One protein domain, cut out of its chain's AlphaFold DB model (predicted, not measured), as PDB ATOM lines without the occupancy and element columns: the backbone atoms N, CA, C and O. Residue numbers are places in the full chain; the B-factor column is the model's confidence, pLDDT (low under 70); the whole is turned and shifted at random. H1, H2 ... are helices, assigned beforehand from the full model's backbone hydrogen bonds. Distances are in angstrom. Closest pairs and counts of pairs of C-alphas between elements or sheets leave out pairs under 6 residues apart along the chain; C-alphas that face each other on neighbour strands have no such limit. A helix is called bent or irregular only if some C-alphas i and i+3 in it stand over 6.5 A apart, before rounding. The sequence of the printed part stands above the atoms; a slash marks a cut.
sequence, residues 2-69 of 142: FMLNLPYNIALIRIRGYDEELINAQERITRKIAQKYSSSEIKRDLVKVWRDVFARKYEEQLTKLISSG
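Overview. This is residues 2 to 69 of the 142 residues of a protein of Sulfolobus islandicus (strain Y.N.15.51 / Yellowstone #2) (UniProt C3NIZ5). One long helix, H1, stands across one end of an open, flat layout, while two shorter helices, H2 and H3, follow one after the other toward the opposite end, with no helix touching another. Residues 2 to 19, with no named element, start near H2 and H3 and run as a long thread to the beginning of H1, where residues 17 to 22 stick out free. The printed part has 68 residues with three named helices, in the order H1, H2, H3, and no named strand; its class is all helix. It is only just loose, close to extended, with a radius of gyration of the C-alphas of 16.3 A, and its C-alphas span 49 by 30 by 16 A.

Along the chain. Find C-alpha 20 at (24.386, -14.886, 13.878); from there H1, residues 20 to 36, runs 24.5 A to C-alpha 36 at (24.146, 6.612, 2.218). Next look at residues 45 to 56, where H2 covers 15.7 A from its first to its last C-alpha. H2 is neither bent nor irregular, but only just: C-alphas 53 and 56 are 6.1 A apart. H3, residues 58 to 67, is 14.2 A long and ends at C-alpha 67, at (13.938, -19.939, -31.755).

Arrangement. Begin with H1, the longest helix with 17 residues, which touches no other helix. H1 and H2 are apart, with no C-alpha of the one within 8 A of the other, though a short link of 8 residues joins them. H1 and H3 are apart too, with no C-alpha of the one within 8 A of the other. Move on to Lys 57, the one residue between H2 and H3: this is a tight link, and the two helices meet only through their link. Along the backbones of H1, H2 and H3 you will find every O i to N i+4 pair within hydrogen-bond range.

Size, cuts and confidence. Look at Glu 21 and Gly 69 for the full reach: their C-alphas, the two farthest apart, are 51.4 A from each other. The C-alphas of Phe 2 and Gly 69, the first and last printed, are 16.0 A apart. The printed part has no cut, and neither link between helices is long. The C-alphas of residues 2 to 19 lie 3 to 23 A from the mean of the C-alphas. Residues 17 to 22, of which 20 to 22 belong to H1, stand free. In the B-factor column the mean pLDDT of the printed part is 84.0; it falls under 70 at residues 2 to 6 and at residues 54 to 55, which belong to H2.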
ATOM      1  N   PHE A   2      11.218 -11.159 -20.731       41.09
ATOM      2  CA  PHE A   2      12.193 -11.837 -19.851       41.09
ATOM      3  C   PHE A   2      13.244 -10.878 -19.284       41.09
ATOM      4  O   PHE A   2      14.427 -11.180 -19.214       41.09
ATOM      5  N   MET A   3      12.806  -9.695 -18.874       52.16
ATOM      6  CA  MET A   3      13.619  -8.749 -18.122       52.16
ATOM      7  C   MET A   3      12.715  -8.085 -17.096       52.16
ATOM      8  O   MET A   3      11.543  -7.836 -17.378       52.16
ATOM      9  N   LEU A   4      13.257  -7.787 -15.914       52.47
ATOM     10  CA  LEU A   4      12.501  -7.099 -14.865       52.47
ATOM     11  C   LEU A   4      12.055  -5.686 -15.302       52.47
ATOM     12  O   LEU A   4      11.132  -5.149 -14.706       52.47
ATOM     13  N   ASN A   5      12.661  -5.125 -16.360       58.16
ATOM     14  CA  ASN A   5      12.309  -3.844 -16.987       58.16
ATOM     15  C   ASN A   5      12.160  -2.703 -15.967       58.16
ATOM     16  O   ASN A   5      11.196  -1.940 -15.982       58.16
ATOM     17  N   LEU A   6      13.107  -2.645 -15.030       65.62
ATOM     18  CA  LEU A   6      13.085  -1.697 -13.926       65.62
ATOM     19  C   LEU A   6      13.890  -0.454 -14.307       65.62
ATOM     20  O   LEU A   6      14.989  -0.599 -14.841       65.62
ATOM     21  N   PRO A   7      13.401   0.758 -13.994       71.44
ATOM     22  CA  PRO A   7      14.099   2.007 -14.300       71.44
ATOM     23  C   PRO A   7      15.281   2.276 -13.349       71.44
ATOM     24  O   PRO A   7      15.732   3.409 -13.222       71.44
ATOM     25  N   TYR A   8      15.753   1.255 -12.629       76.19
ATOM     26  CA  TYR A   8      16.779   1.362 -11.600       76.19
ATOM     27  C   TYR A   8      17.658   0.109 -11.552       76.19
ATOM     28  O   TYR A   8      17.231  -0.998 -11.889       76.19
ATOM     29  N   ASN A   9      18.890   0.292 -11.077       84.69
ATOM     30  CA  ASN A   9      19.841  -0.792 -10.850       84.69
ATOM     31  C   ASN A   9      19.482  -1.578  -9.582       84.69
ATOM     32  O   ASN A   9      18.980  -1.019  -8.607       84.69
ATOM     33  N   ILE A  10      19.780  -2.878  -9.577       85.62
ATOM     34  CA  ILE A  10      19.592  -3.746  -8.409       85.62
ATOM     35  C   ILE A  10      20.938  -4.326  -7.992       85.62
ATOM     36  O   ILE A  10      21.626  -4.942  -8.802       85.62
ATOM     37  N   ALA A  11      21.254  -4.206  -6.704       87.94
ATOM     38  CA  ALA A  11      22.306  -4.978  -6.058       87.94
ATOM     39  C   ALA A  11      21.675  -6.103  -5.229       87.94
ATOM     40  O   ALA A  11      20.816  -5.860  -4.381       87.94
ATOM     41  N   LEU A  12      22.107  -7.339  -5.471       86.38
ATOM     42  CA  LEU A  12      21.714  -8.491  -4.665       86.38
ATOM     43  C   LEU A  12      22.845  -8.832  -3.712       86.38
ATOM     44  O   LEU A  12      23.927  -9.222  -4.143       86.38
ATOM     45  N   ILE A  13      22.579  -8.700  -2.417       87.44
ATOM     46  CA  ILE A  13      23.571  -8.953  -1.378       87.44
ATOM     47  C   ILE A  13      23.123 -10.149  -0.555       87.44
ATOM     48  O   ILE A  13      21.988 -10.215  -0.080       87.44
ATOM     49  N   ARG A  14      24.033 -11.106  -0.388       86.38
ATOM     50  CA  ARG A  14      23.810 -12.301   0.412       86.38
ATOM     51  C   ARG A  14      24.915 -12.431   1.444       86.38
ATOM     52  O   ARG A  14      26.069 -12.622   1.081       86.38
ATOM     53  N   ILE A  15      24.532 -12.398   2.713       90.81
ATOM     54  CA  ILE A  15      25.435 -12.589   3.847       90.81
ATOM     55  C   ILE A  15      25.145 -13.966   4.444       90.81
ATOM     56  O   ILE A  15      23.985 -14.353   4.595       90.81
ATOM     57  N   ARG A  16      26.199 -14.747   4.687       90.56
ATOM     58  CA  ARG A  16      26.130 -16.122   5.195       90.56
ATOM     59  C   ARG A  16      27.287 -16.354   6.157       90.56
ATOM     60  O   ARG A  16      28.409 -15.967   5.857       90.56
ATOM     61  N   GLY A  17      27.008 -17.045   7.249       93.31
ATOM     62  CA  GLY A  17      27.982 -17.451   8.254       93.31
ATOM     63  C   GLY A  17      27.332 -18.402   9.254       93.31
ATOM     64  O   GLY A  17      26.150 -18.717   9.120       93.31
ATOM     65  N   TYR A  18      28.106 -18.853  10.237       95.75
ATOM     66  CA  TYR A  18      27.598 -19.656  11.355       95.75
ATOM     67  C   TYR A  18      27.305 -18.812  12.601       95.75
ATOM     68  O   TYR A  18      26.500 -19.215  13.431       95.75
ATOM     69  N   ASP A  19      27.940 -17.645  12.718       97.25
ATOM     70  CA  ASP A  19      27.757 -16.706  13.821       97.25
ATOM     71  C   ASP A  19      26.672 -15.682  13.459       97.25
ATOM     72  O   ASP A  19      26.858 -14.838  12.575       97.25
ATOM     73  N   GLU A  20      25.520 -15.776  14.121       96.69
ATOM     74  CA  GLU A  20      24.386 -14.886  13.878       96.69
ATOM     75  C   GLU A  20      24.676 -13.432  14.266       96.69
ATOM     76  O   GLU A  20      24.204 -12.517  13.587       96.69
ATOM     77  N   GLU A  21      25.467 -13.191  15.314       97.56
ATOM     78  CA  GLU A  21      25.818 -11.837  15.740       97.56
ATOM     79  C   GLU A  21      26.652 -11.143  14.660       97.56
ATOM     80  O   GLU A  21      26.352 -10.010  14.260       97.56
ATOM     81  N   LEU A  22      27.637 -11.857  14.108       97.25
ATOM     82  CA  LEU A  22      28.465 -11.353  13.017       97.25
ATOM     83  C   LEU A  22      27.643 -11.088  11.747       97.25
ATOM     84  O   LEU A  22      27.802 -10.036  11.123       97.25
ATOM     85  N   ILE A  23      26.742 -12.003  11.374       97.38
ATOM     86  CA  ILE A  23      25.854 -11.831  10.209       97.38
ATOM     87  C   ILE A  23      24.982 -10.587  10.382       97.38
ATOM     88  O   ILE A  23      24.906  -9.752   9.477       97.38
ATOM     89  N   ASN A  24      24.365 -10.429  11.553       96.19
ATOM     90  CA  ASN A  24      23.507  -9.289  11.862       96.19
ATOM     91  C   ASN A  24      24.295  -7.970  11.838       96.19
ATOM     92  O   ASN A  24      23.811  -6.956  11.318       96.19
ATOM     93  N   ALA A  25      25.530  -7.971  12.348       97.56
ATOM     94  CA  ALA A  25      26.416  -6.814  12.291       97.56
ATOM     95  C   ALA A  25      26.777  -6.435  10.844       97.56
ATOM     96  O   ALA A  25      26.677  -5.260  10.477       97.56
ATOM     97  N   GLN A  26      27.138  -7.415  10.008       96.88
ATOM     98  CA  GLN A  26      27.443  -7.208   8.590       96.88
ATOM     99  C   GLN A  26      26.224  -6.704   7.805       96.88
ATOM    100  O   GLN A  26      26.352  -5.760   7.020       96.88
ATOM    101  N   GLU A  27      25.034  -7.269   8.039       94.25
ATOM    102  CA  GLU A  27      23.789  -6.825   7.400       94.25
ATOM    103  C   GLU A  27      23.484  -5.367   7.760       94.25
ATOM    104  O   GLU A  27      23.239  -4.544   6.874       94.25
ATOM    105  N   ARG A  28      23.578  -5.009   9.046       95.12
ATOM    106  CA  ARG A  28      23.360  -3.637   9.524       95.12
ATOM    107  C   ARG A  28      24.328  -2.639   8.887       95.12
ATOM    108  O   ARG A  28      23.898  -1.579   8.431       95.12
ATOM    109  N   ILE A  29      25.623  -2.959   8.852       96.38
ATOM    110  CA  ILE A  29      26.647  -2.087   8.252       96.38
ATOM    111  C   ILE A  29      26.392  -1.923   6.753       96.38
ATOM    112  O   ILE A  29      26.375  -0.798   6.253       96.38
ATOM    113  N   THR A  30      26.123  -3.023   6.052       94.00
ATOM    114  CA  THR A  30      25.836  -3.014   4.613       94.00
ATOM    115  C   THR A  30      24.632  -2.132   4.290       94.00
ATOM    116  O   THR A  30      24.710  -1.278   3.408       94.00
ATOM    117  N   ARG A  31      23.538  -2.273   5.047       91.94
ATOM    118  CA  ARG A  31      22.331  -1.445   4.899       91.94
ATOM    119  C   ARG A  31      22.623   0.035   5.102       91.94
ATOM    120  O   ARG A  31      22.203   0.852   4.289       91.94
ATOM    121  N   LYS A  32      23.377   0.373   6.152       94.31
ATOM    122  CA  LYS A  32      23.768   1.756   6.447       94.31
ATOM    123  C   LYS A  32      24.589   2.369   5.309       94.31
ATOM    124  O   LYS A  32      24.365   3.522   4.948       94.31
ATOM    125  N   ILE A  33      25.522   1.607   4.735       94.69
ATOM    126  CA  ILE A  33      26.308   2.053   3.577       94.69
ATOM    127  C   ILE A  33      25.392   2.259   2.368       94.69
ATOM    128  O   ILE A  33      25.440   3.320   1.758       94.69
ATOM    129  N   ALA A  34      24.526   1.299   2.047       91.75
ATOM    130  CA  ALA A  34      23.642   1.385   0.888       91.75
ATOM    131  C   ALA A  34      22.685   2.596   0.971       91.75
ATOM    132  O   ALA A  34      22.548   3.352   0.009       91.75
ATOM    133  N   GLN A  35      22.111   2.858   2.151       91.00
ATOM    134  CA  GLN A  35      21.268   4.035   2.406       91.00
ATOM    135  C   GLN A  35      22.007   5.362   2.186       91.00
ATOM    136  O   GLN A  35      21.410   6.313   1.688       91.00
ATOM    137  N   LYS A  36      23.311   5.428   2.496       94.88
ATOM    138  CA  LYS A  36      24.146   6.612   2.218       94.88
ATOM    139  C   LYS A  36      24.248   6.911   0.716       94.88
ATOM    140  O   LYS A  36      24.426   8.066   0.344       94.88
ATOM    141  N   TYR A  37      24.113   5.892  -0.129       90.25
ATOM    142  CA  TYR A  37      24.097   6.006  -1.590       90.25
ATOM    143  C   TYR A  37      22.672   5.984  -2.165       90.25
ATOM    144  O   TYR A  37      22.463   5.548  -3.295       90.25
ATOM    145  N   SER A  38      21.681   6.441  -1.391       88.94
ATOM    146  CA  SER A  38      20.280   6.580  -1.819       88.94
ATOM    147  C   SER A  38      19.624   5.274  -2.283       88.94
ATOM    148  O   SER A  38      18.684   5.295  -3.078       88.94
ATOM    149  N   SER A  39      20.094   4.121  -1.797       87.12
ATOM    150  CA  SER A  39      19.441   2.845  -2.091       87.12
ATOM    151  C   SER A  39      18.146   2.697  -1.293       87.12
ATOM    152  O   SER A  39      18.130   2.968  -0.088       87.12
ATOM    153  N   SER A  40      17.118   2.133  -1.920       85.50
ATOM    154  CA  SER A  40      15.909   1.670  -1.237       85.50
ATOM    155  C   SER A  40      15.940   0.155  -1.078       85.50
ATOM    156  O   SER A  40      16.281  -0.566  -2.019       85.50
ATOM    157  N   GLU A  41      15.561  -0.351   0.097       84.38
ATOM    158  CA  GLU A  41      15.378  -1.792   0.268       84.38
ATOM    159  C   GLU A  41      14.206  -2.270  -0.591       84.38
ATOM    160  O   GLU A  41      13.115  -1.700  -0.575       84.38
ATOM    161  N   ILE A  42      14.439  -3.349  -1.334       78.25
ATOM    162  CA  ILE A  42      13.410  -3.995  -2.141       78.25
ATOM    163  C   ILE A  42      12.872  -5.208  -1.379       78.25
ATOM    164  O   ILE A  42      13.579  -5.834  -0.587       78.25
ATOM    165  N   LYS A  43      11.606  -5.565  -1.636       76.62
ATOM    166  CA  LYS A  43      10.961  -6.763  -1.081       76.62
ATOM    167  C   LYS A  43      11.877  -7.984  -1.220       76.62
ATOM    168  O   LYS A  43      12.291  -8.331  -2.327       76.62
ATOM    169  N   ARG A  44      12.120  -8.682  -0.103       72.12
ATOM    170  CA  ARG A  44      12.983  -9.878  -0.033       72.12
ATOM    171  C   ARG A  44      12.568 -10.980  -1.018       72.12
ATOM    172  O   ARG A  44      13.414 -11.745  -1.478       72.12
ATOM    173  N   ASP A  45      11.295 -11.032  -1.404       75.50
ATOM    174  CA  ASP A  45      10.793 -11.987  -2.397       75.50
ATOM    175  C   ASP A  45      11.350 -11.765  -3.811       75.50
ATOM    176  O   ASP A  45      11.390 -12.716  -4.592       75.50
ATOM    177  N   LEU A  46      11.875 -10.576  -4.138       72.62
ATOM    178  CA  LEU A  46      12.541 -10.348  -5.424       72.62
ATOM    179  C   LEU A  46      13.770 -11.255  -5.591       72.62
ATOM    180  O   LEU A  46      14.057 -11.697  -6.698       72.62
ATOM    181  N   VAL A  47      14.449 -11.617  -4.497       72.00
ATOM    182  CA  VAL A  47      15.559 -12.584  -4.523       72.00
ATOM    183  C   VAL A  47      15.071 -13.972  -4.958       72.00
ATOM    184  O   VAL A  47      15.776 -14.677  -5.684       72.00
ATOM    185  N   LYS A  48      13.856 -14.372  -4.554       72.88
ATOM    186  CA  LYS A  48      13.249 -15.644  -4.982       72.88
ATOM    187  C   LYS A  48      12.924 -15.605  -6.474       72.88
ATOM    188  O   LYS A  48      13.318 -16.521  -7.189       72.88
ATOM    189  N   VAL A  49      12.299 -14.519  -6.940       73.69
ATOM    190  CA  VAL A  49      11.998 -14.300  -8.365       73.69
ATOM    191  C   VAL A  49      13.278 -14.318  -9.197       73.69
ATOM    192  O   VAL A  49      13.346 -15.007 -10.210       73.69
ATOM    193  N   TRP A  50      14.321 -13.619  -8.746       73.94
ATOM    194  CA  TRP A  50      15.613 -13.593  -9.422       73.94
ATOM    195  C   TRP A  50      16.208 -14.994  -9.546       73.94
ATOM    196  O   TRP A  50      16.636 -15.377 -10.629       73.94
ATOM    197  N   ARG A  51      16.175 -15.795  -8.473       72.19
ATOM    198  CA  ARG A  51      16.662 -17.182  -8.496       72.19
ATOM    199  C   ARG A  51      15.896 -18.043  -9.497       72.19
ATOM    200  O   ARG A  51      16.505 -18.849 -10.194       72.19
ATOM    201  N   ASP A  52      14.580 -17.883  -9.576       73.25
ATOM    202  CA  ASP A  52      13.772 -18.653 -10.519       73.25
ATOM    203  C   ASP A  52      14.079 -18.257 -11.974       73.25
ATOM    204  O   ASP A  52      14.211 -19.131 -12.831       73.25
ATOM    205  N   VAL A  53      14.271 -16.962 -12.247       71.12
ATOM    206  CA  VAL A  53      14.606 -16.456 -13.589       71.12
ATOM    207  C   VAL A  53      16.032 -16.830 -14.005       71.12
ATOM    208  O   VAL A  53      16.216 -17.287 -15.129       71.12
ATOM    209  N   PHE A  54      17.025 -16.680 -13.123       69.19
ATOM    210  CA  PHE A  54      18.439 -16.898 -13.459       69.19
ATOM    211  C   PHE A  54      18.879 -18.361 -13.431       69.19
ATOM    212  O   PHE A  54      19.792 -18.711 -14.169       69.19
ATOM    213  N   ALA A  55      18.285 -19.205 -12.583       69.62
ATOM    214  CA  ALA A  55      18.732 -20.592 -12.436       69.62
ATOM    215  C   ALA A  55      17.760 -21.598 -13.058       69.62
ATOM    216  O   ALA A  55      18.181 -22.518 -13.746       69.62
ATOM    217  N   ARG A  56      16.452 -21.450 -12.812       74.69
ATOM    218  CA  ARG A  56      15.478 -22.509 -13.134       74.69
ATOM    219  C   ARG A  56      14.873 -22.391 -14.522       74.69
ATOM    220  O   ARG A  56      14.498 -23.399 -15.102       74.69
ATOM    221  N   LYS A  57      14.751 -21.171 -15.040       81.50
ATOM    222  CA  LYS A  57      14.142 -20.899 -16.349       81.50
ATOM    223  C   LYS A  57      15.163 -20.544 -17.423       81.50
ATOM    224  O   LYS A  57      14.774 -20.021 -18.462       81.50
ATOM    225  N   TYR A  58      16.451 -20.754 -17.159       78.81
ATOM    226  CA  TYR A  58      17.517 -20.346 -18.070       78.81
ATOM    227  C   TYR A  58      17.406 -21.061 -19.423       78.81
ATOM    228  O   TYR A  58      17.352 -20.400 -20.452       78.81
ATOM    229  N   GLU A  59      17.272 -22.389 -19.424       83.38
ATOM    230  CA  GLU A  59      17.177 -23.181 -20.659       83.38
ATOM    231  C   GLU A  59      15.938 -22.827 -21.490       83.38
ATOM    232  O   GLU A  59      16.022 -22.668 -22.707       83.38
ATOM    233  N   GLU A  60      14.789 -22.637 -20.835       87.25
ATOM    234  CA  GLU A  60      13.550 -22.209 -21.492       87.25
ATOM    235  C   GLU A  60      13.722 -20.830 -22.153       87.25
ATOM    236  O   GLU A  60      13.296 -20.616 -23.289       87.25
ATOM    237  N   GLN A  61      14.362 -19.891 -21.451       84.62
ATOM    238  CA  GLN A  61      14.641 -18.548 -21.963       84.62
ATOM    239  C   GLN A  61      15.617 -18.577 -23.137       84.62
ATOM    240  O   GLN A  61      15.363 -17.926 -24.149       84.62
ATOM    241  N   LEU A  62      16.692 -19.359 -23.020       85.94
ATOM    242  CA  LEU A  62      17.687 -19.534 -24.070       85.94
ATOM    243  C   LEU A  62      17.060 -20.153 -25.321       85.94
ATOM    244  O   LEU A  62      17.236 -19.634 -26.419       85.94
ATOM    245  N   THR A  63      16.254 -21.202 -25.152       90.44
ATOM    246  CA  THR A  63      15.543 -21.855 -26.260       90.44
ATOM    247  C   THR A  63      14.639 -20.862 -26.981       90.44
ATOM    248  O   THR A  63      14.700 -20.751 -28.199       90.44
ATOM    249  N   LYS A  64      13.849 -20.071 -26.241       91.19
ATOM    250  CA  LYS A  64      12.986 -19.033 -26.830       91.19
ATOM    251  C   LYS A  64      13.778 -17.972 -27.591       91.19
ATOM    252  O   LYS A  64      13.329 -17.524 -28.645       91.19
ATOM    253  N   LEU A  65      14.935 -17.571 -27.069       91.69
ATOM    254  CA  LEU A  65      15.823 -16.605 -27.710       91.69
ATOM    255  C   LEU A  65      16.374 -17.168 -29.032       91.69
ATOM    256  O   LEU A  65      16.237 -16.523 -30.070       91.69
ATOM    257  N   ILE A  66      16.864 -18.411 -29.014       93.50
ATOM    258  CA  ILE A  66      17.367 -19.123 -30.198       93.50
ATOM    259  C   ILE A  66      16.270 -19.314 -31.247       93.50
ATOM    260  O   ILE A  66      16.478 -18.996 -32.417       93.50
ATOM    261  N   SER A  67      15.080 -19.768 -30.846       95.44
ATOM    262  CA  SER A  67      13.938 -19.939 -31.755       95.44
ATOM    263  C   SER A  67      13.436 -18.623 -32.357       95.44
ATOM    264  O   SER A  67      12.735 -18.649 -33.363       95.44
ATOM    265  N   SER A  68      13.800 -17.478 -31.772       95.31
ATOM    266  CA  SER A  68      13.480 -16.145 -32.301       95.31
ATOM    267  C   SER A  68      14.531 -15.618 -33.290       95.31
ATOM    268  O   SER A  68      14.481 -14.448 -33.661       95.31
ATOM    269  N   GLY A  69      15.499 -16.446 -33.702       96.56
ATOM    270  CA  GLY A  69      16.568 -16.038 -34.618       96.56
ATOM    271  C   GLY A  69      17.641 -15.171 -33.958       96.56
ATOM    272  O   GLY A  69      18.326 -14.409 -34.647       96.56
TER     273      GLY A  69